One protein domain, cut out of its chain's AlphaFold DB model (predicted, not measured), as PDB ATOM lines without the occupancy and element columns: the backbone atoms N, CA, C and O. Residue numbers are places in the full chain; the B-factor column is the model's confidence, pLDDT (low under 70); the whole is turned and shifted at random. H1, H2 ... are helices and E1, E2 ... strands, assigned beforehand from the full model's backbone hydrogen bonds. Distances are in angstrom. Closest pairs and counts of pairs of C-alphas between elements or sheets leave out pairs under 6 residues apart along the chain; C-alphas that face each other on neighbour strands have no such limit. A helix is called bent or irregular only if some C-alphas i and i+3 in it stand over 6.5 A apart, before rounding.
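Overview. This is residues 64 to 120 of the 120 residues of an uncharacterized protein of Nitrosopumilaceae archaeon (UniProt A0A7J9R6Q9). A small two-stranded hairpin, E1 and E2, forms the middle of this domain, and three helices are spread round it without touching one another. H1 follows directly on the hairpin, and the links of residues 91 to 98 and 103 to 109 lead from H1 to the small helix H2 and on to H3. The printed part has 57 residues, with two named strands and three named helices in the order E1, E2, H1, H2, H3; the sheet, in the order E1 - E2, is antiparallel, and the class is mixed, helices and strands. The whole is compact, with a radius of gyration of the C-alphas of 10.7 A, and rounded, with spans of 28 by 21 by 20 A.

Along the chain. E1 is residues 64 to 69, 15.6 A from first to last C-alpha, and begins with C-alpha 64 at (201.633, 179.817, 199.281). E2 is residues 72 to 79, 19.5 A long, and bends by 55 degrees at residue 75. H1, residues 81 to 90, is 14.6 A long and ends with C-alpha 90 at (187.928, 184.778, 203.561). It is irregular, but only just: C-alphas 86 and 89 are 6.6 A apart. H2 is residues 99 to 102, 5.1 A long. H3, residues 110 to 118, is 12.5 A long and ends with C-alpha 118 at (184.520, 185.408, 191.118).

Arrangement. E1 and E2 form a hairpin with a tight link, their directions at 146 degrees. N 67 and O 75, 2.8 A apart, and N 77 and O 65, 2.7 A apart, are within hydrogen-bond range. The closest C-alphas of E1 and H1 are those of Ile 65 and Phe 84, 7.6 A apart. H2 comes nearer to the hairpin: its closest C-alphas with E1 are those of Pro 66 and Leu 102, 7.0 A apart, and with E2 those of Lys 76 and Leu 102, 6.2 A apart. The closest C-alphas of E2 and H3 are those of Ile 77 and Trp 113, 7.8 A apart. H3 is apart from E1 and from H1, and H2 is apart from H1 and from H3. In H3 every O i to N i+4 pair is within hydrogen-bond range; in H1 4 of 6 are, and H2 is too short for such a pair.

Size, cuts and confidence. The two C-alphas farthest apart are those of Glu 100 and Glu 118, at 28.6 A. The printed part has no cut and ends at Ile 120, the chain's last residue. The links E1 to E2 and E2 to H1 are tight, H1 to H2 and H2 to H3 are short but not tight, and no link is long. The mean pLDDT of the printed part is 72.8, and residues 69 to 71, 89 to 103 and 117 to 120 are under 70.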
ATOM      1  N   TYR A  64     202.415 180.553 200.269       80.94
ATOM      2  CA  TYR A  64     201.633 179.817 199.281       80.94
ATOM      3  C   TYR A  64     200.315 179.389 199.917       80.94
ATOM      4  O   TYR A  64     200.312 178.905 201.044       80.94
ATOM      5  N   ILE A  65     199.203 179.572 199.204       81.19
ATOM      6  CA  ILE A  65     197.886 179.073 199.629       81.19
ATOM      7  C   ILE A  65     197.506 177.893 198.729       81.19
ATOM      8  O   ILE A  65     197.659 178.003 197.512       81.19
ATOM      9  N   PRO A  66     197.011 176.769 199.263       80.38
ATOM     10  CA  PRO A  66     196.461 175.696 198.439       80.38
ATOM     11  C   PRO A  66     195.236 176.173 197.647       80.38
ATOM     12  O   PRO A  66     194.263 176.661 198.217       80.38
ATOM     13  N   ALA A  67     195.231 175.973 196.332       77.75
ATOM     14  CA  ALA A  67     194.015 176.093 195.536       77.75
ATOM     15  C   ALA A  67     193.334 174.723 195.467       77.75
ATOM     16  O   ALA A  67     193.775 173.829 194.733       77.75
ATOM     17  N   LYS A  68     192.269 174.559 196.259       71.94
ATOM     18  CA  LYS A  68     191.424 173.365 196.217       71.94
ATOM     19  C   LYS A  68     190.459 173.463 195.037       71.94
ATOM     20  O   LYS A  68     189.749 174.455 194.901       71.94
ATOM     21  N   LYS A  69     190.422 172.427 194.202       66.44
ATOM     22  CA  LYS A  69     189.413 172.240 193.156       66.44
ATOM     23  C   LYS A  69     188.802 170.858 193.364       66.44
ATOM     24  O   LYS A  69     189.534 169.874 193.364       66.44
ATOM     25  N   ASP A  70     187.494 170.808 193.606       64.31
ATOM     26  CA  ASP A  70     186.745 169.568 193.874       64.31
ATOM     27  C   ASP A  70     187.259 168.774 195.099       64.31
ATOM     28  O   ASP A  70     187.254 167.550 195.113       64.31
ATOM     29  N   GLY A  71     187.739 169.470 196.138       66.19
ATOM     30  CA  GLY A  71     188.265 168.851 197.365       66.19
ATOM     31  C   GLY A  71     189.753 168.475 197.324       66.19
ATOM     32  O   GLY A  71     190.343 168.253 198.380       66.19
ATOM     33  N   GLU A  72     190.391 168.502 196.151       71.00
ATOM     34  CA  GLU A  72     191.818 168.196 195.971       71.00
ATOM     35  C   GLU A  72     192.664 169.459 195.753       71.00
ATOM     36  O   GLU A  72     192.253 170.394 195.061       71.00
ATOM     37  N   ILE A  73     193.885 169.486 196.296       74.75
ATOM     38  CA  ILE A  73     194.843 170.576 196.062       74.75
ATOM     39  C   ILE A  73     195.551 170.320 194.728       74.75
ATOM     40  O   ILE A  73     196.445 169.483 194.643       74.75
ATOM     41  N   LYS A  74     195.159 171.047 193.675       74.75
ATOM     42  CA  LYS A  74     195.742 170.881 192.326       74.75
ATOM     43  C   LYS A  74     196.777 171.942 191.975       74.75
ATOM     44  O   LYS A  74     197.611 171.727 191.099       74.75
ATOM     45  N   LYS A  75     196.709 173.100 192.631       81.06
ATOM     46  CA  LYS A  75     197.582 174.252 192.385       81.06
ATOM     47  C   LYS A  75     197.904 174.965 193.689       81.06
ATOM     48  O   LYS A  75     197.227 174.767 194.699       81.06
ATOM     49  N   LYS A  76     198.898 175.846 193.646       83.38
ATOM     50  CA  LYS A  76     199.201 176.778 194.737       83.38
ATOM     51  C   LYS A  76     199.061 178.221 194.281       83.38
ATOM     52  O   LYS A  76     199.366 178.564 193.145       83.38
ATOM     53  N   ILE A  77     198.624 179.074 195.188       81.50
ATOM     54  CA  ILE A  77     198.419 180.501 194.981       81.50
ATOM     55  C   ILE A  77     199.627 181.211 195.600       81.50
ATOM     56  O   ILE A  77     199.710 181.314 196.830       81.50
ATOM     57  N   PRO A  78     200.593 181.672 194.792       81.56
ATOM     58  CA  PRO A  78     201.759 182.371 195.308       81.56
ATOM     59  C   PRO A  78     201.349 183.772 195.777       81.56
ATOM     60  O   PRO A  78     200.869 184.591 194.994       81.56
ATOM     61  N   THR A  79     201.522 184.082 197.061       81.38
ATOM     62  CA  THR A  79     201.003 185.320 197.657       81.38
ATOM     63  C   THR A  79     202.011 186.026 198.569       81.38
ATOM     64  O   THR A  79     202.996 185.440 199.021       81.38
ATOM     65  N   CYS A  80     201.807 187.326 198.802       82.69
ATOM     66  CA  CYS A  80     202.565 188.082 199.798       82.69
ATOM     67  C   CYS A  80     201.881 187.985 201.163       82.69
ATOM     68  O   CYS A  80     200.676 187.755 201.216       82.69
ATOM     69  N   GLN A  81     202.621 188.233 202.245       80.00
ATOM     70  CA  GLN A  81     202.097 188.199 203.614       80.00
ATOM     71  C   GLN A  81     200.794 189.006 203.778       80.00
ATOM     72  O   GLN A  81     199.785 188.454 204.190       80.00
ATOM     73  N   ASN A  82     200.753 190.262 203.318       80.94
ATOM     74  CA  ASN A  82     199.550 191.100 203.446       80.94
ATOM     75  C   ASN A  82     198.313 190.508 202.748       80.94
ATOM     76  O   ASN A  82     197.190 190.633 203.233       80.94
ATOM     77  N   CYS A  83     198.499 189.904 201.572       81.75
ATOM     78  CA  CYS A  83     197.406 189.269 200.843       81.75
ATOM     79  C   CYS A  83     197.035 187.919 201.454       81.75
ATOM     80  O   CYS A  83     195.857 187.579 201.462       81.75
ATOM     81  N   PHE A  84     198.014 187.181 201.982       83.62
ATOM     82  CA  PHE A  84     197.780 185.967 202.750       83.62
ATOM     83  C   PHE A  84     196.881 186.260 203.947       83.62
ATOM     84  O   PHE A  84     195.809 185.682 204.029       83.62
ATOM     85  N   ASP A  85     197.242 187.227 204.790       81.56
ATOM     86  CA  ASP A  85     196.478 187.562 205.997       81.56
ATOM     87  C   ASP A  85     195.042 187.989 205.656       81.56
ATOM     88  O   ASP A  85     194.082 187.518 206.258       81.56
ATOM     89  N   ARG A  86     194.872 188.805 204.606       80.38
ATOM     90  CA  ARG A  86     193.552 189.283 204.165       80.38
ATOM     91  C   ARG A  86     192.649 188.181 203.604       80.38
ATOM     92  O   ARG A  86     191.429 188.272 203.732       80.38
ATOM     93  N   PHE A  87     193.220 187.211 202.892       76.12
ATOM     94  CA  PHE A  87     192.446 186.171 202.209       76.12
ATOM     95  C   PHE A  87     192.386 184.854 202.975       76.12
ATOM     96  O   PHE A  87     191.497 184.062 202.693       76.12
ATOM     97  N   ARG A  88     193.259 184.623 203.960       74.00
ATOM     98  CA  ARG A  88     193.235 183.428 204.809       74.00
ATOM     99  C   ARG A  88     191.881 183.264 205.496       74.00
ATOM    100  O   ARG A  88     191.287 182.195 205.402       74.00
ATOM    101  N   GLU A  89     191.371 184.340 206.093       68.06
ATOM    102  CA  GLU A  89     190.058 184.354 206.751       68.06
ATOM    103  C   GLU A  89     188.912 184.167 205.748       68.06
ATOM    104  O   GLU A  89     188.012 183.365 205.970       68.06
ATOM    105  N   LYS A  90     188.969 184.858 204.600       69.69
ATOM    106  CA  LYS A  90     187.928 184.778 203.561       69.69
ATOM    107  C   LYS A  90     187.823 183.407 202.904       69.69
ATOM    108  O   LYS A  90     186.741 183.006 202.499       69.69
ATOM    109  N   LEU A  91     188.953 182.729 202.755       69.12
ATOM    110  CA  LEU A  91     189.036 181.420 202.120       69.12
ATOM    111  C   LEU A  91     188.852 180.269 203.124       69.12
ATOM    112  O   LEU A  91     188.891 179.111 202.714       69.12
ATOM    113  N   GLY A  92     188.667 180.565 204.417       65.62
ATOM    114  CA  GLY A  92     188.459 179.552 205.454       65.62
ATOM    115  C   GLY A  92     189.652 178.611 205.645       65.62
ATOM    116  O   GLY A  92     189.469 177.445 205.991       65.62
ATOM    117  N   PHE A  93     190.876 179.082 205.379       68.06
ATOM    118  CA  PHE A  93     192.087 178.287 205.588       68.06
ATOM    119  C   PHE A  93     192.610 178.480 207.015       68.06
ATOM    120  O   PHE A  93     193.369 179.411 207.293       68.06
ATOM    121  N   ASP A  94     192.220 177.580 207.917       56.41
ATOM    122  CA  ASP A  94     192.709 177.587 209.302       56.41
ATOM    123  C   ASP A  94     194.133 177.009 209.419       56.41
ATOM    124  O   ASP A  94     194.957 177.515 210.183       56.41
ATOM    125  N   GLU A  95     194.480 176.024 208.586       56.38
ATOM    126  CA  GLU A  95     195.747 175.289 208.680       56.38
ATOM    127  C   GLU A  95     196.800 175.762 207.666       56.38
ATOM    128  O   GLU A  95     196.573 175.821 206.453       56.38
ATOM    129  N   GLU A  96     197.991 176.082 208.176       58.94
ATOM    130  CA  GLU A  96     199.175 176.372 207.371       58.94
ATOM    131  C   GLU A  96     199.711 175.045 206.806       58.94
ATOM    132  O   GLU A  96     200.245 174.210 207.535       58.94
ATOM    133  N   ILE A  97     199.510 174.805 205.508       68.38
ATOM    134  CA  ILE A  97     199.975 173.575 204.852       68.38
ATOM    135  C   ILE A  97     201.499 173.623 204.690       68.38
ATOM    136  O   ILE A  97     202.036 174.647 204.262       68.38
ATOM    137  N   SER A  98     202.183 172.507 204.988       64.50
ATOM    138  CA  SER A  98     203.643 172.404 204.835       64.50
ATOM    139  C   SER A  98     204.074 172.812 203.415       64.50
ATOM    140  O   SER A  98     203.505 172.301 202.440       64.50
ATOM    141  N   PRO A  99     205.084 173.695 203.266       63.53
ATOM    142  CA  PRO A  99     205.615 174.102 201.967       63.53
ATOM    143  C   PRO A  99     205.989 172.919 201.074       63.53
ATOM    144  O   PRO A  99     205.773 172.986 199.872       63.53
ATOM    145  N   GLU A 100     206.448 171.812 201.653       68.06
ATOM    146  CA  GLU A 100     206.880 170.596 200.948       68.06
ATOM    147  C   GLU A 100     205.754 169.945 200.127       68.06
ATOM    148  O   GLU A 100     206.000 169.363 199.073       68.06
ATOM    149  N   LEU A 101     204.499 170.079 200.574       66.44
ATOM    150  CA  LEU A 101     203.319 169.572 199.860       66.44
ATOM    151  C   LEU A 101     202.883 170.509 198.725       66.44
ATOM    152  O   LEU A 101     202.215 170.086 197.783       66.44
ATOM    153  N   LEU A 102     203.251 171.790 198.813       67.50
ATOM    154  CA  LEU A 102     202.872 172.826 197.855       67.50
ATOM    155  C   LEU A 102     203.967 173.086 196.820       67.50
ATOM    156  O   LEU A 102     203.665 173.371 195.668       67.50
ATOM    157  N   GLU A 103     205.241 172.980 197.175       63.97
ATOM    158  CA  GLU A 103     206.383 173.188 196.285       63.97
ATOM    159  C   GLU A 103     206.314 172.441 194.941       63.97
ATOM    160  O   GLU A 103     206.562 173.101 193.925       63.97
ATOM    161  N   PRO A 104     205.898 171.162 194.861       75.38
ATOM    162  CA  PRO A 104     205.798 170.467 193.577       75.38
ATOM    163  C   PRO A 104     204.597 170.912 192.731       75.38
ATOM    164  O   PRO A 104     204.560 170.650 191.529       75.38
ATOM    165  N   LEU A 105     203.607 171.587 193.323       77.69
ATOM    166  CA  LEU A 105     202.408 172.003 192.606       77.69
ATOM    167  C   LEU A 105     202.669 173.245 191.741       77.69
ATOM    168  O   LEU A 105     203.417 174.144 192.149       77.69
ATOM    169  N   PRO A 106     202.021 173.347 190.569       79.31
ATOM    170  CA  PRO A 106     202.136 174.525 189.725       79.31
ATOM    171  C   PRO A 106     201.475 175.748 190.375       79.31
ATOM    172  O   PRO A 106     200.472 175.645 191.092       79.31
ATOM    173  N   ASN A 107     202.046 176.922 190.095       80.38
ATOM    174  CA  ASN A 107     201.466 178.203 190.484       80.38
ATOM    175  C   ASN A 107     200.176 178.462 189.697       80.38
ATOM    176  O   ASN A 107     200.089 178.185 188.502       80.38
ATOM    177  N   LEU A 108     199.196 179.040 190.376       78.44
ATOM    178  CA  LEU A 108     198.008 179.608 189.757       78.44
ATOM    179  C   LEU A 108     198.384 180.906 189.027       78.44
ATOM    180  O   LEU A 108     199.165 181.704 189.560       78.44
ATOM    181  N   THR A 109     197.850 181.127 187.823       76.44
ATOM    182  CA  THR A 109     198.073 182.396 187.105       76.44
ATOM    183  C   THR A 109     197.190 183.517 187.659       76.44
ATOM    184  O   THR A 109     196.366 183.306 188.549       76.44
ATOM    185  N   HIS A 110     197.372 184.751 187.172       70.88
ATOM    186  CA  HIS A 110     196.512 185.856 187.613       70.88
ATOM    187  C   HIS A 110     195.076 185.686 187.140       70.88
ATOM    188  O   HIS A 110     194.146 185.941 187.891       70.88
ATOM    189  N   GLU A 111     194.930 185.260 185.893       71.44
ATOM    190  CA  GLU A 111     193.661 185.058 185.212       71.44
ATOM    191  C   GLU A 111     192.867 183.977 185.945       71.44
ATOM    192  O   GLU A 111     191.730 184.205 186.347       71.44
ATOM    193  N   GLU A 112     193.524 182.861 186.266       72.19
ATOM    194  CA  GLU A 112     192.928 181.787 187.061       72.19
ATOM    195  C   GLU A 112     192.534 182.255 188.469       72.19
ATOM    196  O   GLU A 112     191.563 181.763 189.039       72.19
ATOM    197  N   TRP A 113     193.283 183.195 189.057       76.69
ATOM    198  CA  TRP A 113     192.976 183.740 190.380       76.69
ATOM    199  C   TRP A 113     191.748 184.649 190.335       76.69
ATOM    200  O   TRP A 113     190.911 184.582 191.232       76.69
ATOM    201  N   MET A 114     191.614 185.460 189.286       72.12
ATOM    202  CA  MET A 114     190.425 186.281 189.064       72.12
ATOM    203  C   MET A 114     189.179 185.402 188.899       72.12
ATOM    204  O   MET A 114     188.193 185.626 189.596       72.12
ATOM    205  N   GLU A 115     189.260 184.336 188.093       77.50
ATOM    206  CA  GLU A 115     188.175 183.351 187.962       77.50
ATOM    207  C   GLU A 115     187.852 182.634 189.283       77.50
ATOM    208  O   GLU A 115     186.706 182.257 189.532       77.50
ATOM    209  N   PHE A 116     188.866 182.399 190.121       70.75
ATOM    210  CA  PHE A 116     188.702 181.743 191.414       70.75
ATOM    211  C   PHE A 116     187.957 182.635 192.412       70.75
ATOM    212  O   PHE A 116     187.042 182.152 193.071       70.75
ATOM    213  N   ILE A 117     188.300 183.928 192.501       69.56
ATOM    214  CA  ILE A 117     187.594 184.865 193.390       69.56
ATOM    215  C   ILE A 117     186.159 185.108 192.926       69.56
ATOM    216  O   ILE A 117     185.282 185.216 193.770       69.56
ATOM    217  N   GLU A 118     185.890 185.194 191.620       66.00
ATOM    218  CA  GLU A 118     184.520 185.408 191.118       66.00
ATOM    219  C   GLU A 118     183.545 184.282 191.503       66.00
ATOM    220  O   GLU A 118     182.332 184.480 191.474       66.00
ATOM    221  N   LYS A 119     184.067 183.103 191.863       61.25
ATOM    222  CA  LYS A 119     183.289 181.930 192.281       61.25
ATOM    223  C   LYS A 119     183.171 181.759 193.802       61.25
ATOM    224  O   LYS A 119     182.495 180.820 194.221       61.25
ATOM    225  N   ILE A 120     183.836 182.601 194.598       60.97
ATOM    226  CA  ILE A 120     183.797 182.611 196.074       60.97
ATOM    227  C   ILE A 120     182.805 183.667 196.552       60.97
ATOM    228  O   ILE A 120     181.977 183.320 197.421       60.97
TER     229      ILE A 120